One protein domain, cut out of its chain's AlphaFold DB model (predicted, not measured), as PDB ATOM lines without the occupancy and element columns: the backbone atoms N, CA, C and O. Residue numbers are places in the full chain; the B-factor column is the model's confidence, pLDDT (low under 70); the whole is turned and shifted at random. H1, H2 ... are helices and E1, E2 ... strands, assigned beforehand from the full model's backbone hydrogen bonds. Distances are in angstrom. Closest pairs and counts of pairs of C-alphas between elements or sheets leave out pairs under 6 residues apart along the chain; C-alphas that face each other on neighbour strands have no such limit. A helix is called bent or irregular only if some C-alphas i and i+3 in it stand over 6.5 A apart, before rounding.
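AT A GLANCE: This is residues 16 to 110 and 133 to 177 of the 183 residues of the protein "Hypothetical protein" of Polarella glacialis (UniProt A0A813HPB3). A long bent helix, H6, makes one side of an elongated body, with H1 and H2 packed on its first arm and H3 and H7 on its second. A lone strand, E1, lies between H3 and H5, and H5 and H2 mark opposite ends of the length. The printed part has 140 residues with seven named helices and one named strand, in the order H1 H2 H3 E1 H4 H5 H6 H7 along the chain; of the 76 residues in named elements, helices hold 71 and the strand 5, and the class is mostly helix. It is only just compact, close to loose, with a radius of gyration of the C-alphas of 17.2 A and spans of 53 by 34 by 25 A.

IN THESE COORDINATES: H1, residues 19 to 27, begins at C-alpha (30.980, -42.272, -26.549) and is 12.5 A long. H2 is residues 40 to 45; H3, residues 63 to 74, is 16.1 A long. E1, residues 79 to 83, measures 13.1 A. H4 is residues 85 to 88; H5, residues 93 to 103, is 15.3 A long. H6, residues 142 to 165, was assigned as one helix by its hydrogen bonds but is bent, with C-alphas 151 and 154 7.2 A apart; its arms are H6a, residues 142 to 151, 14.0 A, and H6b, residues 154 to 165, 16.6 A. H7, residues 172 to 176, ends at C-alpha (41.104, -50.040, -26.745).

HOW THE PARTS SIT: H6 is the hub, its arms at a steep tilt of 51 degrees. H1 only just touches H6a, with 3 pairs of C-alphas within 8 A, closest Ile 20 and Leu 148 at 6.5 A. H2 touches H6a, closest C-alphas Leu 41 and Ala 144, 5.1 A. H3 touches H6b with residues 63 to 64 alone, closest C-alphas Ser 64 and Leu 159, 5.2 A. H7 touches H6b, closest C-alphas Tyr 156 and Val 174, 5.3 A. The closest C-alphas of E1 and H5, Phe 80 and Phe 103, are 7.2 A apart; E1 pairs with no named strand. H4 and H5 touch only at the corner, closest C-alphas Leu 87 and Lys 93, 4.7 A. Every O i to N i+4 pair is within hydrogen-bond range in H1, H2, H3, H5, H6a, H6b and H7; H4 is too short for one.

THE WHOLE: The C-alphas farthest apart, Pro 35 and Glu 107, are 53.5 A apart. Residues 111 to 132 are not printed, a gap of 38.3 A between C-alphas 110 and 133. The links H1 to H2 and H2 to H3 are long. Confidence is under 70 in 31 residues, among them 30 to 37 and 46 to 60.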
ATOM      1  N   PHE A  16      35.521 -34.348 -28.911       89.62
ATOM      2  CA  PHE A  16      34.819 -35.592 -28.600       89.62
ATOM      3  C   PHE A  16      35.375 -36.253 -27.335       89.62
ATOM      4  O   PHE A  16      36.507 -36.008 -26.924       89.62
ATOM      5  N   ARG A  17      34.554 -37.079 -26.694       86.81
ATOM      6  CA  ARG A  17      34.901 -37.910 -25.528       86.81
ATOM      7  C   ARG A  17      34.622 -39.364 -25.876       86.81
ATOM      8  O   ARG A  17      33.919 -39.606 -26.853       86.81
ATOM      9  N   ASP A  18      35.072 -40.299 -25.050       86.88
ATOM     10  CA  ASP A  18      34.528 -41.655 -25.052       86.88
ATOM     11  C   ASP A  18      32.977 -41.648 -25.208       86.88
ATOM     12  O   ASP A  18      32.291 -41.001 -24.403       86.88
ATOM     13  N   PRO A  19      32.415 -42.285 -26.263       86.12
ATOM     14  CA  PRO A  19      30.980 -42.272 -26.549       86.12
ATOM     15  C   PRO A  19      30.122 -42.737 -25.369       86.12
ATOM     16  O   PRO A  19      29.137 -42.085 -25.023       86.12
ATOM     17  N   ILE A  20      30.528 -43.817 -24.700       85.69
ATOM     18  CA  ILE A  20      29.781 -44.414 -23.586       85.69
ATOM     19  C   ILE A  20      29.835 -43.500 -22.362       85.69
ATOM     20  O   ILE A  20      28.803 -43.200 -21.761       85.69
ATOM     21  N   ARG A  21      31.011 -42.952 -22.038       82.81
ATOM     22  CA  ARG A  21      31.181 -41.942 -20.983       82.81
ATOM     23  C   ARG A  21      30.307 -40.726 -21.220       82.81
ATOM     24  O   ARG A  21      29.782 -40.142 -20.271       82.81
ATOM     25  N   TYR A  22      30.170 -40.311 -22.476       82.19
ATOM     26  CA  TYR A  22      29.326 -39.187 -22.841       82.19
ATOM     27  C   TYR A  22      27.842 -39.491 -22.596       82.19
ATOM     28  O   TYR A  22      27.152 -38.651 -22.017       82.19
ATOM     29  N   ILE A  23      27.364 -40.686 -22.952       80.62
ATOM     30  CA  ILE A  23      25.982 -41.133 -22.699       80.62
ATOM     31  C   ILE A  23      25.705 -41.209 -21.205       80.62
ATOM     32  O   ILE A  23      24.752 -40.602 -20.732       80.62
ATOM     33  N   VAL A  24      26.580 -41.862 -20.443       81.00
ATOM     34  CA  VAL A  24      26.441 -41.995 -18.987       81.00
ATOM     35  C   VAL A  24      26.470 -40.623 -18.314       81.00
ATOM     36  O   VAL A  24      25.646 -40.321 -17.450       81.00
ATOM     37  N   SER A  25      27.359 -39.726 -18.754       78.00
ATOM     38  CA  SER A  25      27.374 -38.336 -18.283       78.00
ATOM     39  C   SER A  25      26.098 -37.578 -18.654       78.00
ATOM     40  O   SER A  25      25.675 -36.715 -17.888       78.00
ATOM     41  N   THR A  26      25.504 -37.869 -19.810       77.56
ATOM     42  CA  THR A  26      24.260 -37.250 -20.279       77.56
ATOM     43  C   THR A  26      23.082 -37.738 -19.445       77.56
ATOM     44  O   THR A  26      22.389 -36.906 -18.869       77.56
ATOM     45  N   PHE A  27      22.932 -39.050 -19.265       77.19
ATOM     46  CA  PHE A  27      21.925 -39.664 -18.398       77.19
ATOM     47  C   PHE A  27      21.980 -39.095 -16.973       77.19
ATOM     48  O   PHE A  27      20.990 -38.584 -16.456       77.19
ATOM     49  N   ASN A  28      23.178 -39.024 -16.381       75.56
ATOM     50  CA  ASN A  28      23.377 -38.464 -15.040       75.56
ATOM     51  C   ASN A  28      23.003 -36.971 -14.917       75.56
ATOM     52  O   ASN A  28      22.835 -36.472 -13.801       75.56
ATOM     53  N   ARG A  29      22.896 -36.221 -16.024       72.06
ATOM     54  CA  ARG A  29      22.405 -34.831 -16.002       72.06
ATOM     55  C   ARG A  29      20.884 -34.741 -15.982       72.06
ATOM     56  O   ARG A  29      20.391 -33.738 -15.476       72.06
ATOM     57  N   TYR A  30      20.173 -35.740 -16.499       69.00
ATOM     58  CA  TYR A  30      18.724 -35.690 -16.715       69.00
ATOM     59  C   TYR A  30      17.876 -36.135 -15.510       69.00
ATOM     60  O   TYR A  30      16.700 -36.413 -15.670       69.00
ATOM     61  N   ALA A  31      18.431 -36.099 -14.293       58.41
ATOM     62  CA  ALA A  31      17.710 -36.373 -13.042       58.41
ATOM     63  C   ALA A  31      16.877 -37.680 -13.086       58.41
ATOM     64  O   ALA A  31      15.654 -37.620 -12.979       58.41
ATOM     65  N   PRO A  32      17.527 -38.856 -13.198       59.50
ATOM     66  CA  PRO A  32      16.840 -40.151 -13.306       59.50
ATOM     67  C   PRO A  32      15.934 -40.479 -12.106       59.50
ATOM     68  O   PRO A  32      15.025 -41.289 -12.230       59.50
ATOM     69  N   ASP A  33      16.149 -39.812 -10.970       60.16
ATOM     70  CA  ASP A  33      15.382 -39.976  -9.728       60.16
ATOM     71  C   ASP A  33      14.122 -39.088  -9.664       60.16
ATOM     72  O   ASP A  33      13.442 -39.034  -8.636       60.16
ATOM     73  N   ALA A  34      13.822 -38.329 -10.724       60.19
ATOM     74  CA  ALA A  34      12.561 -37.604 -10.811       60.19
ATOM     75  C   ALA A  34      11.392 -38.609 -10.873       60.19
ATOM     76  O   ALA A  34      11.522 -39.652 -11.517       60.19
ATOM     77  N   PRO A  35      10.236 -38.327 -10.243       50.56
ATOM     78  CA  PRO A  35       9.053 -39.170 -10.386       50.56
ATOM     79  C   PRO A  35       8.715 -39.379 -11.872       50.56
ATOM     80  O   PRO A  35       8.451 -38.412 -12.584       50.56
ATOM     81  N   GLY A  36       8.749 -40.633 -12.335       62.31
ATOM     82  CA  GLY A  36       8.567 -40.990 -13.749       62.31
ATOM     83  C   GLY A  36       9.850 -41.039 -14.596       62.31
ATOM     84  O   GLY A  36       9.748 -41.123 -15.815       62.31
ATOM     85  N   GLY A  37      11.037 -40.975 -13.985       65.62
ATOM     86  CA  GLY A  37      12.322 -41.115 -14.674       65.62
ATOM     87  C   GLY A  37      12.594 -42.541 -15.168       65.62
ATOM     88  O   GLY A  37      12.367 -43.516 -14.451       65.62
ATOM     89  N   SER A  38      13.104 -42.659 -16.396       71.38
ATOM     90  CA  SER A  38      13.477 -43.936 -17.013       71.38
ATOM     91  C   SER A  38      14.758 -44.508 -16.401       71.38
ATOM     92  O   SER A  38      15.737 -43.788 -16.177       71.38
ATOM     93  N   SER A  39      14.802 -45.826 -16.193       78.31
ATOM     94  CA  SER A  39      16.041 -46.494 -15.772       78.31
ATOM     95  C   SER A  39      17.111 -46.423 -16.870       78.31
ATOM     96  O   SER A  39      16.794 -46.391 -18.061       78.31
ATOM     97  N   PHE A  40      18.395 -46.469 -16.497       79.31
ATOM     98  CA  PHE A  40      19.485 -46.449 -17.482       79.31
ATOM     99  C   PHE A  40      19.375 -47.599 -18.490       79.31
ATOM    100  O   PHE A  40      19.537 -47.395 -19.691       79.31
ATOM    101  N   LEU A  41      19.039 -48.802 -18.017       78.50
ATOM    102  CA  LEU A  41      18.824 -49.955 -18.886       78.50
ATOM    103  C   LEU A  41      17.642 -49.731 -19.835       78.50
ATOM    104  O   LEU A  41      17.753 -50.061 -21.014       78.50
ATOM    105  N   ALA A  42      16.543 -49.134 -19.367       75.69
ATOM    106  CA  ALA A  42      15.387 -48.846 -20.214       75.69
ATOM    107  C   ALA A  42      15.711 -47.818 -21.310       75.69
ATOM    108  O   ALA A  42      15.302 -48.005 -22.454       75.69
ATOM    109  N   VAL A  43      16.523 -46.800 -21.001       75.69
ATOM    110  CA  VAL A  43      17.023 -45.828 -21.989       75.69
ATOM    111  C   VAL A  43      17.924 -46.503 -23.027       75.69
ATOM    112  O   VAL A  43      17.771 -46.275 -24.225       75.69
ATOM    113  N   VAL A  44      18.850 -47.364 -22.595       78.81
ATOM    114  CA  VAL A  44      19.795 -48.052 -23.496       78.81
ATOM    115  C   VAL A  44      19.103 -49.087 -24.389       78.81
ATOM    116  O   VAL A  44      19.452 -49.225 -25.561       78.81
ATOM    117  N   THR A  45      18.118 -49.806 -23.853       74.25
ATOM    118  CA  THR A  45      17.355 -50.832 -24.585       74.25
ATOM    119  C   THR A  45      16.224 -50.254 -25.433       74.25
ATOM    120  O   THR A  45      15.666 -50.972 -26.259       74.25
ATOM    121  N   GLY A  46      15.882 -48.975 -25.245       69.88
ATOM    122  CA  GLY A  46      14.722 -48.345 -25.875       69.88
ATOM    123  C   GLY A  46      13.381 -48.856 -25.337       69.88
ATOM    124  O   GLY A  46      12.363 -48.704 -26.011       69.88
ATOM    125  N   ALA A  47      13.378 -49.488 -24.156       69.06
ATOM    126  CA  ALA A  47      12.172 -49.993 -23.503       69.06
ATOM    127  C   ALA A  47      11.275 -48.857 -22.986       69.06
ATOM    128  O   ALA A  47      10.054 -48.997 -23.005       69.06
ATOM    129  N   ASP A  48      11.869 -47.722 -22.608       63.75
ATOM    130  CA  ASP A  48      11.135 -46.493 -22.325       63.75
ATOM    131  C   ASP A  48      11.243 -45.532 -23.507       63.75
ATOM    132  O   ASP A  48      12.334 -45.210 -23.988       63.75
ATOM    133  N   ARG A  49      10.089 -45.017 -23.946       56.06
ATOM    134  CA  ARG A  49      10.031 -43.818 -24.787       56.06
ATOM    135  C   ARG A  49      10.337 -42.620 -23.901       56.06
ATOM    136  O   ARG A  49       9.433 -41.874 -23.537       56.06
ATOM    137  N   ASP A  50      11.603 -42.464 -23.527       54.44
ATOM    138  CA  ASP A  50      12.073 -41.198 -22.978       54.44
ATOM    139  C   ASP A  50      11.692 -40.117 -24.004       54.44
ATOM    140  O   ASP A  50      12.025 -40.268 -25.190       54.44
ATOM    141  N   PRO A  51      10.937 -39.071 -23.625       51.31
ATOM    142  CA  PRO A  51      10.688 -37.932 -24.487       51.31
ATOM    143  C   PRO A  51      11.981 -37.124 -24.602       51.31
ATOM    144  O   PRO A  51      12.004 -35.945 -24.274       51.31
ATOM    145  N   ASP A  52      13.074 -37.742 -25.058       51.94
ATOM    146  CA  ASP A  52      14.222 -37.023 -25.574       51.94
ATOM    147  C   ASP A  52      13.695 -36.268 -26.798       51.94
ATOM    148  O   ASP A  52      13.447 -36.894 -27.835       51.94
ATOM    149  N   PRO A  53      13.508 -34.936 -26.718       41.19
ATOM    150  CA  PRO A  53      12.935 -34.174 -27.819       41.19
ATOM    151  C   PRO A  53      13.843 -34.177 -29.056       41.19
ATOM    152  O   PRO A  53      13.480 -33.609 -30.085       41.19
ATOM    153  N   TYR A  54      15.015 -34.815 -28.978       40.19
ATOM    154  CA  TYR A  54      15.936 -34.949 -30.084       40.19
ATOM    155  C   TYR A  54      16.266 -36.401 -30.487       40.19
ATOM    156  O   TYR A  54      16.891 -36.585 -31.527       40.19
ATOM    157  N   GLY A  55      15.886 -37.441 -29.730       50.44
ATOM    158  CA  GLY A  55      16.313 -38.827 -30.017       50.44
ATOM    159  C   GLY A  55      17.845 -38.990 -30.136       50.44
ATOM    160  O   GLY A  55      18.346 -39.829 -30.885       50.44
ATOM    161  N   LEU A  56      18.603 -38.131 -29.446       54.12
ATOM    162  CA  LEU A  56      20.028 -37.874 -29.651       54.12
ATOM    163  C   LEU A  56      20.938 -38.532 -28.606       54.12
ATOM    164  O   LEU A  56      22.154 -38.470 -28.790       54.12
ATOM    165  N   GLN A  57      20.432 -39.115 -27.512       60.69
ATOM    166  CA  GLN A  57      21.326 -39.617 -26.451       60.69
ATOM    167  C   GLN A  57      22.347 -40.642 -26.974       60.69
ATOM    168  O   GLN A  57      23.536 -40.491 -26.699       60.69
ATOM    169  N   LEU A  58      21.919 -41.587 -27.819       63.09
ATOM    170  CA  LEU A  58      22.822 -42.546 -28.468       63.09
ATOM    171  C   LEU A  58      23.462 -41.978 -29.755       63.09
ATOM    172  O   LEU A  58      24.599 -42.289 -30.113       63.09
ATOM    173  N   TRP A  59      22.790 -41.079 -30.472       65.81
ATOM    174  CA  TRP A  59      23.342 -40.572 -31.733       65.81
ATOM    175  C   TRP A  59      24.557 -39.650 -31.542       65.81
ATOM    176  O   TRP A  59      25.450 -39.622 -32.389       65.81
ATOM    177  N   LYS A  60      24.649 -38.953 -30.399       67.81
ATOM    178  CA  LYS A  60      25.766 -38.047 -30.062       67.81
ATOM    179  C   LYS A  60      27.130 -38.741 -29.984       67.81
ATOM    180  O   LYS A  60      28.145 -38.063 -30.105       67.81
ATOM    181  N   GLY A  61      27.164 -40.063 -29.810       73.38
ATOM    182  CA  GLY A  61      28.404 -40.841 -29.808       73.38
ATOM    183  C   GLY A  61      28.990 -41.116 -31.199       73.38
ATOM    184  O   GLY A  61      30.138 -41.538 -31.283       73.38
ATOM    185  N   ASN A  62      28.246 -40.866 -32.287       84.75
ATOM    186  CA  ASN A  62      28.662 -41.156 -33.669       84.75
ATOM    187  C   ASN A  62      29.577 -40.064 -34.258       84.75
ATOM    188  O   ASN A  62      29.289 -39.472 -35.305       84.75
ATOM    189  N   TYR A  63      30.690 -39.776 -33.587       89.88
ATOM    190  CA  TYR A  63      31.617 -38.704 -33.961       89.88
ATOM    191  C   TYR A  63      32.200 -38.867 -35.368       89.88
ATOM    192  O   TYR A  63      32.429 -37.876 -36.057       89.88
ATOM    193  N   SER A  64      32.401 -40.102 -35.829       91.62
ATOM    194  CA  SER A  64      32.918 -40.403 -37.161       91.62
ATOM    195  C   SER A  64      31.956 -39.982 -38.274       91.62
ATOM    196  O   SER A  64      32.408 -39.522 -39.324       91.62
ATOM    197  N   ALA A  65      30.643 -40.096 -38.054       89.62
ATOM    198  CA  ALA A  65      29.626 -39.637 -38.997       89.62
ATOM    199  C   ALA A  65      29.585 -38.105 -39.036       89.62
ATOM    200  O   ALA A  65      29.729 -37.518 -40.109       89.62
ATOM    201  N   LEU A  66      29.523 -37.465 -37.863       88.25
ATOM    202  CA  LEU A  66      29.533 -36.006 -37.747       88.25
ATOM    203  C   LEU A  66      30.786 -35.392 -38.386       88.25
ATOM    204  O   LEU A  66      30.700 -34.422 -39.135       88.25
ATOM    205  N   ALA A  67      31.958 -35.974 -38.134       91.94
ATOM    206  CA  ALA A  67      33.207 -35.509 -38.718       91.94
ATOM    207  C   ALA A  67      33.206 -35.619 -40.246       91.94
ATOM    208  O   ALA A  67      33.644 -34.689 -40.919       91.94
ATOM    209  N   LYS A  68      32.683 -36.717 -40.812       91.25
ATOM    210  CA  LYS A  68      32.552 -36.881 -42.270       91.25
ATOM    211  C   LYS A  68      31.639 -35.831 -42.887       91.25
ATOM    212  O   LYS A  68      32.010 -35.243 -43.898       91.25
ATOM    213  N   GLU A  69      30.491 -35.566 -42.271       89.88
ATOM    214  CA  GLU A  69      29.576 -34.521 -42.734       89.88
ATOM    215  C   GLU A  69      30.228 -33.137 -42.687       89.88
ATOM    216  O   GLU A  69      30.113 -32.367 -43.640       89.88
ATOM    217  N   MET A  70      30.964 -32.826 -41.616       89.81
ATOM    218  CA  MET A  70      31.680 -31.556 -41.515       89.81
ATOM    219  C   MET A  70      32.790 -31.454 -42.562       89.81
ATOM    220  O   MET A  70      32.873 -30.438 -43.244       89.81
ATOM    221  N   MET A  71      33.600 -32.499 -42.757       91.19
ATOM    222  CA  MET A  71      34.656 -32.500 -43.779       91.19
ATOM    223  C   MET A  71      34.081 -32.337 -45.191       91.19
ATOM    224  O   MET A  71      34.645 -31.592 -45.986       91.19
ATOM    225  N   ALA A  72      32.936 -32.960 -45.486       89.94
ATOM    226  CA  ALA A  72      32.234 -32.765 -46.753       89.94
ATOM    227  C   ALA A  72      31.706 -31.328 -46.919       89.94
ATOM    228  O   ALA A  72      31.664 -30.810 -48.032       89.94
ATOM    229  N   ALA A  73      31.317 -30.673 -45.822       87.94
ATOM    230  CA  ALA A  73      30.764 -29.324 -45.841       87.94
ATOM    231  C   ALA A  73      31.823 -28.209 -45.902       87.94
ATOM    232  O   ALA A  73      31.579 -27.190 -46.548       87.94
ATOM    233  N   VAL A  74      32.956 -28.354 -45.202       88.38
ATOM    234  CA  VAL A  74      33.978 -27.293 -45.073       88.38
ATOM    235  C   VAL A  74      35.325 -27.610 -45.715       88.38
ATOM    236  O   VAL A  74      36.124 -26.690 -45.891       88.38
ATOM    237  N   GLY A  75      35.576 -28.864 -46.083       89.25
ATOM    238  CA  GLY A  75      36.889 -29.353 -46.502       89.25
ATOM    239  C   GLY A  75      37.626 -30.086 -45.378       89.25
ATOM    240  O   GLY A  75      37.455 -29.796 -44.193       89.25
ATOM    241  N   HIS A  76      38.453 -31.060 -45.761       90.19
ATOM    242  CA  HIS A  76      39.199 -31.916 -44.832       90.19
ATOM    243  C   HIS A  76      40.204 -31.143 -43.966       90.19
ATOM    244  O   HIS A  76      40.362 -31.442 -42.786       90.19
ATOM    245  N   ASP A  77      40.854 -30.132 -44.533       89.75
ATOM    246  CA  ASP A  77      41.856 -29.274 -43.892       89.75
ATOM    247  C   ASP A  77      41.258 -28.294 -42.871       89.75
ATOM    248  O   ASP A  77      41.975 -27.727 -42.047       89.75
ATOM    249  N   LYS A  78      39.934 -28.107 -42.895       90.25
ATOM    250  CA  LYS A  78      39.212 -27.190 -42.006       90.25
ATOM    251  C   LYS A  78      38.523 -27.887 -40.842       90.25
ATOM    252  O   LYS A  78      37.801 -27.216 -40.107       90.25
ATOM    253  N   VAL A  79      38.730 -29.188 -40.646       93.06
ATOM    254  CA  VAL A  79      38.161 -29.942 -39.521       93.06
ATOM    255  C   VAL A  79      39.275 -30.501 -38.647       93.06
ATOM    256  O   VAL A  79      40.161 -31.204 -39.123       93.06
ATOM    257  N   PHE A  80      39.188 -30.251 -37.345       93.44
ATOM    258  CA  PHE A  80      40.060 -30.854 -36.342       93.44
ATOM    259  C   PHE A  80      39.228 -31.628 -35.327       93.44
ATOM    260  O   PHE A  80      38.270 -31.082 -34.773       93.44
ATOM    261  N   LEU A  81      39.583 -32.893 -35.075       93.50
ATOM    262  CA  LEU A  81      38.972 -33.684 -34.014       93.50
ATOM    263  C   LEU A  81      39.866 -33.571 -32.788       93.50
ATOM    264  O   LEU A  81      41.044 -33.904 -32.820       93.50
ATOM    265  N   GLN A  82      39.303 -33.087 -31.694       91.81
ATOM    266  CA  GLN A  82      40.029 -32.906 -30.449       91.81
ATOM    267  C   GLN A  82      39.570 -33.964 -29.444       91.81
ATOM    268  O   GLN A  82      38.476 -33.829 -28.883       91.81
ATOM    269  N   PRO A  83      40.392 -34.995 -29.165       89.50
ATOM    270  CA  PRO A  83      40.114 -35.925 -28.082       89.50
ATOM    271  C   PRO A  83      40.135 -35.173 -26.750       89.50
ATOM    272  O   PRO A  83      41.158 -34.620 -26.349       89.50
ATOM    273  N   PHE A  84      39.006 -35.106 -26.056       85.88
ATOM    274  CA  PHE A  84      38.886 -34.333 -24.821       85.88
ATOM    275  C   PHE A  84      39.718 -34.928 -23.679       85.88
ATOM    276  O   PHE A  84      40.219 -34.184 -22.844       85.88
ATOM    277  N   GLU A  85      39.909 -36.249 -23.661       81.69
ATOM    278  CA  GLU A  85      40.770 -36.946 -22.692       81.69
ATOM    279  C   GLU A  85      42.205 -36.401 -22.711       81.69
ATOM    280  O   GLU A  85      42.768 -36.114 -21.656       81.69
ATOM    281  N   LEU A  86      42.740 -36.120 -23.902       83.06
ATOM    282  CA  LEU A  86      44.091 -35.575 -24.071       83.06
ATOM    283  C   LEU A  86      44.209 -34.100 -23.655       83.06
ATOM    284  O   LEU A  86      45.313 -33.601 -23.478       83.06
ATOM    285  N   LEU A  87      43.092 -33.379 -23.483       80.00
ATOM    286  CA  LEU A  87      43.104 -32.031 -22.893       80.00
ATOM    287  C   LEU A  87      43.154 -32.064 -21.359       80.00
ATOM    288  O   LEU A  87      43.473 -31.048 -20.731       80.00
ATOM    289  N   LEU A  88      42.795 -33.200 -20.757       74.69
ATOM    290  CA  LEU A  88      42.737 -33.377 -19.308       74.69
ATOM    291  C   LEU A  88      43.991 -34.051 -18.750       74.69
ATOM    292  O   LEU A  88      44.423 -33.704 -17.653       74.69
ATOM    293  N   GLU A  89      44.566 -35.000 -19.482       72.50
ATOM    294  CA  GLU A  89      45.707 -35.792 -19.030       72.50
ATOM    295  C   GLU A  89      47.000 -34.964 -18.996       72.50
ATOM    296  O   GLU A  89      47.436 -34.404 -20.000       72.50
ATOM    297  N   ALA A  90      47.644 -34.901 -17.826       63.31
ATOM    298  CA  ALA A  90      48.789 -34.023 -17.580       63.31
ATOM    299  C   ALA A  90      49.949 -34.226 -18.573       63.31
ATOM    300  O   ALA A  90      50.553 -33.244 -19.003       63.31
ATOM    301  N   GLY A  91      50.224 -35.476 -18.969       64.75
ATOM    302  CA  GLY A  91      51.320 -35.817 -19.883       64.75
ATOM    303  C   GLY A  91      51.063 -35.470 -21.354       64.75
ATOM    304  O   GLY A  91      52.010 -35.244 -22.100       64.75
ATOM    305  N   THR A  92      49.800 -35.385 -21.782       70.44
ATOM    306  CA  THR A  92      49.424 -35.173 -23.193       70.44
ATOM    307  C   THR A  92      48.805 -33.794 -23.449       70.44
ATOM    308  O   THR A  92      48.773 -33.325 -24.592       70.44
ATOM    309  N   LYS A  93      48.416 -33.081 -22.384       70.25
ATOM    310  CA  LYS A  93      47.765 -31.763 -22.420       70.25
ATOM    311  C   LYS A  93      48.520 -30.725 -23.237       70.25
ATOM    312  O   LYS A  93      47.920 -30.082 -24.095       70.25
ATOM    313  N   GLN A  94      49.821 -30.555 -23.003       73.19
ATOM    314  CA  GLN A  94      50.610 -29.541 -23.712       73.19
ATOM    315  C   GLN A  94      50.654 -29.811 -25.222       73.19
ATOM    316  O   GLN A  94      50.365 -28.911 -26.010       73.19
ATOM    317  N   GLY A  95      50.929 -31.056 -25.627       77.81
ATOM    318  CA  GLY A  95      50.937 -31.455 -27.038       77.81
ATOM    319  C   GLY A  95      49.563 -31.308 -27.695       77.81
ATOM    320  O   GLY A  95      49.450 -30.824 -28.823       77.81
ATOM    321  N   SER A  96      48.495 -31.645 -26.967       81.00
ATOM    322  CA  SER A  96      47.129 -31.490 -27.459       81.00
ATOM    323  C   SER A  96      46.737 -30.028 -27.671       81.00
ATOM    324  O   SER A  96      46.191 -29.694 -28.722       81.00
ATOM    325  N   PHE A  97      47.042 -29.149 -26.715       81.19
ATOM    326  CA  PHE A  97      46.786 -27.716 -26.859       81.19
ATOM    327  C   PHE A  97      47.637 -27.085 -27.964       81.19
ATOM    328  O   PHE A  97      47.121 -26.276 -28.731       81.19
ATOM    329  N   ALA A  98      48.909 -27.471 -28.094       81.06
ATOM    330  CA  ALA A  98      49.784 -26.960 -29.147       81.06
ATOM    331  C   ALA A  98      49.237 -27.273 -30.549       81.06
ATOM    332  O   ALA A  98      49.191 -26.390 -31.403       81.06
ATOM    333  N   ARG A  99      48.741 -28.497 -30.780       84.38
ATOM    334  CA  ARG A  99      48.106 -28.867 -32.058       84.38
ATOM    335  C   ARG A  99      46.808 -28.117 -32.315       84.38
ATOM    336  O   ARG A  99      46.571 -27.708 -33.446       84.38
ATOM    337  N   LEU A 100      45.993 -27.907 -31.281       86.44
ATOM    338  CA  LEU A 100      44.791 -27.087 -31.395       86.44
ATOM    339  C   LEU A 100      45.142 -25.651 -31.817       86.44
ATOM    340  O   LEU A 100      44.527 -25.113 -32.733       86.44
ATOM    341  N   LEU A 101      46.151 -25.042 -31.190       84.50
ATOM    342  CA  LEU A 101      46.622 -23.699 -31.537       84.50
ATOM    343  C   LEU A 101      47.195 -23.643 -32.960       84.50
ATOM    344  O   LEU A 101      46.845 -22.738 -33.718       84.50
ATOM    345  N   ALA A 102      47.995 -24.638 -33.351       85.38
ATOM    346  CA  ALA A 102      48.514 -24.761 -34.710       85.38
ATOM    347  C   ALA A 102      47.376 -24.877 -35.739       85.38
ATOM    348  O   ALA A 102      47.366 -24.163 -36.740       85.38
ATOM    349  N   PHE A 103      46.357 -25.695 -35.456       87.94
ATOM    350  CA  PHE A 103      45.158 -25.797 -36.289       87.94
ATOM    351  C   PHE A 103      44.382 -24.479 -36.370       87.94
ATOM    352  O   PHE A 103      43.785 -24.183 -37.399       87.94
ATOM    353  N   LEU A 104      44.397 -23.650 -35.328       86.19
ATOM    354  CA  LEU A 104      43.806 -22.308 -35.341       86.19
ATOM    355  C   LEU A 104      44.700 -21.257 -36.023       86.19
ATOM    356  O   LEU A 104      44.269 -20.121 -36.194       86.19
ATOM    357  N   GLY A 105      45.873 -21.644 -36.541       81.69
ATOM    358  CA  GLY A 105      46.791 -20.746 -37.247       81.69
ATOM    359  C   GLY A 105      47.526 -19.800 -36.302       81.69
ATOM    360  O   GLY A 105      47.997 -18.755 -36.731       81.69
ATOM    361  N   SER A 106      47.584 -20.146 -35.017       76.19
ATOM    362  CA  SER A 106      48.341 -19.389 -34.031       76.19
ATOM    363  C   SER A 106      49.832 -19.639 -34.244       76.19
ATOM    364  O   SER A 106      50.311 -20.748 -34.019       76.19
ATOM    365  N   GLU A 107      50.568 -18.599 -34.632       60.25
ATOM    366  CA  GLU A 107      52.035 -18.617 -34.736       60.25
ATOM    367  C   GLU A 107      52.733 -18.547 -33.374       60.25
ATOM    368  O   GLU A 107      53.955 -18.696 -33.298       60.25
ATOM    369  N   HIS A 108      51.982 -18.348 -32.283       52.38
ATOM    370  CA  HIS A 108      52.535 -18.511 -30.948       52.38
ATOM    371  C   HIS A 108      53.031 -19.950 -30.790       52.38
ATOM    372  O   HIS A 108      52.267 -20.861 -30.460       52.38
ATOM    373  N   LYS A 109      54.351 -20.130 -30.951       49.12
ATOM    374  CA  LYS A 109      55.107 -21.074 -30.133       49.12
ATOM    375  C   LYS A 109      54.572 -20.857 -28.731       49.12
ATOM    376  O   LYS A 109      54.609 -19.726 -28.251       49.12
ATOM    377  N   ALA A 110      53.981 -21.881 -28.131       50.53
ATOM    378  CA  ALA A 110      53.682 -21.833 -26.716       50.53
ATOM    379  C   ALA A 110      55.032 -21.603 -26.029       50.53
ATOM    380  O   ALA A 110      55.785 -22.548 -25.816       50.53
ATOM    381  N   ARG A 133      26.156 -40.558 -10.903       64.62
ATOM    382  CA  ARG A 133      25.094 -41.195 -10.111       64.62
ATOM    383  C   ARG A 133      25.045 -42.682 -10.439       64.62
ATOM    384  O   ARG A 133      24.893 -43.506  -9.555       64.62
ATOM    385  N   LEU A 134      25.260 -42.978 -11.717       70.38
ATOM    386  CA  LEU A 134      25.553 -44.304 -12.212       70.38
ATOM    387  C   LEU A 134      26.985 -44.726 -11.850       70.38
ATOM    388  O   LEU A 134      27.942 -44.199 -12.427       70.38
ATOM    389  N   ASP A 135      27.114 -45.695 -10.945       72.62
ATOM    390  CA  ASP A 135      28.365 -46.424 -10.735       72.62
ATOM    391  C   ASP A 135      28.547 -47.436 -11.881       72.62
ATOM    392  O   ASP A 135      27.789 -48.404 -11.968       72.62
ATOM    393  N   PRO A 136      29.529 -47.257 -12.782       69.19
ATOM    394  CA  PRO A 136      29.753 -48.201 -13.876       69.19
ATOM    395  C   PRO A 136      30.103 -49.614 -13.413       69.19
ATOM    396  O   PRO A 136      29.993 -50.550 -14.204       69.19
ATOM    397  N   CYS A 137      30.538 -49.772 -12.162       73.56
ATOM    398  CA  CYS A 137      30.906 -51.059 -11.602       73.56
ATOM    399  C   CYS A 137      29.781 -51.780 -10.871       73.56
ATOM    400  O   CYS A 137      29.934 -52.979 -10.600       73.56
ATOM    401  N   ALA A 138      28.645 -51.114 -10.650       79.44
ATOM    402  CA  ALA A 138      27.456 -51.738 -10.095       79.44
ATOM    403  C   ALA A 138      26.894 -52.803 -11.052       79.44
ATOM    404  O   ALA A 138      26.709 -52.565 -12.250       79.44
ATOM    405  N   ASP A 139      26.602 -53.989 -10.512       80.81
ATOM    406  CA  ASP A 139      26.145 -55.151 -11.289       80.81
ATOM    407  C   ASP A 139      24.875 -54.869 -12.103       80.81
ATOM    408  O   ASP A 139      24.741 -55.349 -13.229       80.81
ATOM    409  N   GLU A 140      23.977 -54.032 -11.580       81.25
ATOM    410  CA  GLU A 140      22.723 -53.648 -12.234       81.25
ATOM    411  C   GLU A 140      22.911 -52.845 -13.533       81.25
ATOM    412  O   GLU A 140      22.042 -52.855 -14.407       81.25
ATOM    413  N   HIS A 141      24.058 -52.182 -13.712       82.00
ATOM    414  CA  HIS A 141      24.348 -51.365 -14.893       82.00
ATOM    415  C   HIS A 141      25.223 -52.080 -15.927       82.00
ATOM    416  O   HIS A 141      25.261 -51.666 -17.090       82.00
ATOM    417  N   ARG A 142      25.877 -53.188 -15.552       83.00
ATOM    418  CA  ARG A 142      26.740 -53.971 -16.454       83.00
ATOM    419  C   ARG A 142      26.041 -54.418 -17.742       83.00
ATOM    420  O   ARG A 142      26.667 -54.297 -18.795       83.00
ATOM    421  N   PRO A 143      24.778 -54.897 -17.733       84.12
ATOM    422  CA  PRO A 143      24.097 -55.279 -18.971       84.12
ATOM    423  C   PRO A 143      23.933 -54.101 -19.939       84.12
ATOM    424  O   PRO A 143      24.220 -54.237 -21.127       84.12
ATOM    425  N   ALA A 144      23.548 -52.930 -19.421       83.25
ATOM    426  CA  ALA A 144      23.398 -51.715 -20.215       83.25
ATOM    427  C   ALA A 144      24.747 -51.247 -20.787       83.25
ATOM    428  O   ALA A 144      24.841 -50.921 -21.968       83.25
ATOM    429  N   LEU A 145      25.815 -51.273 -19.984       85.12
ATOM    430  CA  LEU A 145      27.155 -50.899 -20.441       85.12
ATOM    431  C   LEU A 145      27.680 -51.839 -21.529       85.12
ATOM    432  O   LEU A 145      28.135 -51.355 -22.560       85.12
ATOM    433  N   ARG A 146      27.531 -53.160 -21.370       85.31
ATOM    434  CA  ARG A 146      27.911 -54.135 -22.410       85.31
ATOM    435  C   ARG A 146      27.145 -53.928 -23.711       85.31
ATOM    436  O   ARG A 146      27.708 -54.070 -24.794       85.31
ATOM    437  N   GLN A 147      25.863 -53.581 -23.622       85.56
ATOM    438  CA  GLN A 147      25.068 -53.267 -24.804       85.56
ATOM    439  C   GLN A 147      25.571 -51.999 -25.503       85.56
ATOM    440  O   GLN A 147      25.675 -51.983 -26.729       85.56
ATOM    441  N   LEU A 148      25.936 -50.961 -24.744       85.94
ATOM    442  CA  LEU A 148      26.567 -49.766 -25.303       85.94
ATOM    443  C   LEU A 148      27.932 -50.089 -25.930       85.94
ATOM    444  O   LEU A 148      28.207 -49.633 -27.034       85.94
ATOM    445  N   GLU A 149      28.766 -50.909 -25.295       87.25
ATOM    446  CA  GLU A 149      30.044 -51.355 -25.868       87.25
ATOM    447  C   GLU A 149      29.852 -52.056 -27.211       87.25
ATOM    448  O   GLU A 149      30.497 -51.690 -28.197       87.25
ATOM    449  N   ALA A 150      28.913 -53.000 -27.287       86.75
ATOM    450  CA  ALA A 150      28.573 -53.666 -28.539       86.75
ATOM    451  C   ALA A 150      28.077 -52.663 -29.597       86.75
ATOM    452  O   ALA A 150      28.513 -52.711 -30.749       86.75
ATOM    453  N   LEU A 151      27.222 -51.715 -29.199       86.06
ATOM    454  CA  LEU A 151      26.669 -50.689 -30.082       86.06
ATOM    455  C   LEU A 151      27.744 -49.735 -30.639       86.06
ATOM    456  O   LEU A 151      27.696 -49.391 -31.819       86.06
ATOM    457  N   TYR A 152      28.722 -49.321 -29.824       88.75
ATOM    458  CA  TYR A 152      29.767 -48.363 -30.215       88.75
ATOM    459  C   TYR A 152      31.062 -48.998 -30.707       88.75
ATOM    460  O   TYR A 152      31.915 -48.276 -31.222       88.75
ATOM    461  N   THR A 153      31.222 -50.319 -30.637       90.69
ATOM    462  CA  THR A 153      32.400 -51.004 -31.199       90.69
ATOM    463  C   THR A 153      32.691 -50.568 -32.648       90.69
ATOM    464  O   THR A 153      33.824 -50.162 -32.931       90.69
ATOM    465  N   PRO A 154      31.703 -50.527 -33.571       91.31
ATOM    466  CA  PRO A 154      31.934 -50.031 -34.930       91.31
ATOM    467  C   PRO A 154      32.338 -48.552 -34.973       91.31
ATOM    468  O   PRO A 154      33.091 -48.130 -35.850       91.31
ATOM    469  N   GLU A 155      31.844 -47.744 -34.038       91.81
ATOM    470  CA  GLU A 155      32.187 -46.330 -33.941       91.81
ATOM    471  C   GLU A 155      33.629 -46.118 -33.487       91.81
ATOM    472  O   GLU A 155      34.343 -45.351 -34.133       91.81
ATOM    473  N   TYR A 156      34.110 -46.846 -32.475       92.75
ATOM    474  CA  TYR A 156      35.515 -46.789 -32.067       92.75
ATOM    475  C   TYR A 156      36.459 -47.150 -33.217       92.75
ATOM    476  O   TYR A 156      37.448 -46.452 -33.445       92.75
ATOM    477  N   VAL A 157      36.130 -48.188 -33.994       93.94
ATOM    478  CA  VAL A 157      36.916 -48.582 -35.174       93.94
ATOM    479  C   VAL A 157      36.936 -47.463 -36.218       93.94
ATOM    480  O   VAL A 157      38.010 -47.073 -36.686       93.94
ATOM    481  N   ARG A 158      35.769 -46.901 -36.562       95.00
ATOM    482  CA  ARG A 158      35.659 -45.809 -37.546       95.00
ATOM    483  C   ARG A 158      36.401 -44.555 -37.090       95.00
ATOM    484  O   ARG A 158      37.093 -43.939 -37.902       95.00
ATOM    485  N   LEU A 159      36.279 -44.193 -35.817       93.88
ATOM    486  CA  LEU A 159      36.922 -43.024 -35.230       93.88
ATOM    487  C   LEU A 159      38.443 -43.193 -35.167       93.88
ATOM    488  O   LEU A 159      39.163 -42.295 -35.590       93.88
ATOM    489  N   LYS A 160      38.942 -44.368 -34.760       94.75
ATOM    490  CA  LYS A 160      40.375 -44.704 -34.790       94.75
ATOM    491  C   LYS A 160      40.956 -44.548 -36.193       94.75
ATOM    492  O   LYS A 160      41.952 -43.856 -36.381       94.75
ATOM    493  N   GLN A 161      40.311 -45.147 -37.193       95.69
ATOM    494  CA  GLN A 161      40.737 -45.034 -38.591       95.69
ATOM    495  C   GLN A 161      40.675 -43.598 -39.114       95.69
ATOM    496  O   GLN A 161      41.447 -43.231 -39.999       95.69
ATOM    497  N   LEU A 162      39.718 -42.797 -38.646       94.75
ATOM    498  CA  LEU A 162      39.601 -41.399 -39.034       94.75
ATOM    499  C   LEU A 162      40.740 -40.563 -38.440       94.75
ATOM    500  O   LEU A 162      41.422 -39.879 -39.196       94.75
ATOM    501  N   LEU A 163      40.999 -40.682 -37.137       93.44
ATOM    502  CA  LEU A 163      42.089 -39.975 -36.455       93.44
ATOM    503  C   LEU A 163      43.447 -40.292 -37.089       93.44
ATOM    504  O   LEU A 163      44.186 -39.374 -37.434       93.44
ATOM    505  N   LEU A 164      43.724 -41.574 -37.357       93.81
ATOM    506  CA  LEU A 164      44.956 -41.997 -38.032       93.81
ATOM    507  C   LEU A 164      45.099 -41.378 -39.429       93.81
ATOM    508  O   LEU A 164      46.171 -40.894 -39.777       93.81
ATOM    509  N   ARG A 165      44.019 -41.341 -40.222       93.50
ATOM    510  CA  ARG A 165      44.027 -40.706 -41.553       93.50
ATOM    511  C   ARG A 165      44.232 -39.195 -41.495       93.50
ATOM    512  O   ARG A 165      44.802 -38.632 -42.418       93.50
ATOM    513  N   MET A 166      43.762 -38.553 -40.431       90.38
ATOM    514  CA  MET A 166      43.956 -37.123 -40.195       90.38
ATOM    515  C   MET A 166      45.321 -36.803 -39.566       90.38
ATOM    516  O   MET A 166      45.602 -35.632 -39.323       90.38
ATOM    517  N   GLY A 167      46.154 -37.811 -39.268       89.44
ATOM    518  CA  GLY A 167      47.419 -37.623 -38.553       89.44
ATOM    519  C   GLY A 167      47.233 -37.116 -37.117       89.44
ATOM    520  O   GLY A 167      48.089 -36.402 -36.602       89.44
ATOM    521  N   GLN A 168      46.096 -37.427 -36.490       89.38
ATOM    522  CA  GLN A 168      45.749 -37.000 -35.136       89.38
ATOM    523  C   GLN A 168      45.954 -38.126 -34.122       89.38
ATOM    524  O   GLN A 168      45.852 -39.311 -34.445       89.38
ATOM    525  N   ASP A 169      46.210 -37.736 -32.873       88.88
ATOM    526  CA  ASP A 169      46.398 -38.677 -31.774       88.88
ATOM    527  C   ASP A 169      45.128 -39.490 -31.514       88.88
ATOM    528  O   ASP A 169      44.010 -38.967 -31.459       88.88
ATOM    529  N   VAL A 170      45.322 -40.786 -31.290       90.12
ATOM    530  CA  VAL A 170      44.254 -41.702 -30.897       90.12
ATOM    531  C   VAL A 170      44.227 -41.781 -29.368       90.12
ATOM    532  O   VAL A 170      45.206 -42.253 -28.786       90.12
ATOM    533  N   PRO A 171      43.141 -41.359 -28.692       88.88
ATOM    534  CA  PRO A 171      43.062 -41.457 -27.239       88.88
ATOM    535  C   PRO A 171      42.974 -42.928 -26.782       88.88
ATOM    536  O   PRO A 171      42.521 -43.788 -27.550       88.88
ATOM    537  N   PRO A 172      43.362 -43.245 -25.531       87.62
ATOM    538  CA  PRO A 172      43.378 -44.616 -25.017       87.62
ATOM    539  C   PRO A 172      42.038 -45.355 -25.133       87.62
ATOM    540  O   PRO A 172      42.030 -46.515 -25.551       87.62
ATOM    541  N   SER A 173      40.919 -44.690 -24.827       85.12
ATOM    542  CA  SER A 173      39.557 -45.243 -24.945       85.12
ATOM    543  C   SER A 173      39.262 -45.746 -26.365       85.12
ATOM    544  O   SER A 173      38.897 -46.903 -26.581       85.12
ATOM    545  N   VAL A 174      39.543 -44.913 -27.367       85.44
ATOM    546  CA  VAL A 174      39.380 -45.253 -28.788       85.44
ATOM    547  C   VAL A 174      40.365 -46.327 -29.233       85.44
ATOM    548  O   VAL A 174      40.009 -47.201 -30.022       85.44
ATOM    549  N   SER A 175      41.597 -46.306 -28.723       87.25
ATOM    550  CA  SER A 175      42.595 -47.324 -29.057       87.25
ATOM    551  C   SER A 175      42.170 -48.721 -28.594       87.25
ATOM    552  O   SER A 175      42.330 -49.678 -29.358       87.25
ATOM    553  N   ARG A 176      41.603 -48.809 -27.380       85.31
ATOM    554  CA  ARG A 176      41.104 -50.040 -26.745       85.31
ATOM    555  C   ARG A 176      39.727 -50.471 -27.255       85.31
ATOM    556  O   ARG A 176      39.357 -51.619 -27.048       85.31
ATOM    557  N   GLY A 177      38.985 -49.570 -27.900       82.19
ATOM    558  CA  GLY A 177      37.624 -49.829 -28.368       82.19
ATOM    559  C   GLY A 177      36.601 -49.958 -27.241       82.19
ATOM    560  O   GLY A 177      35.555 -50.566 -27.442       82.19
TER     561      GLY A 177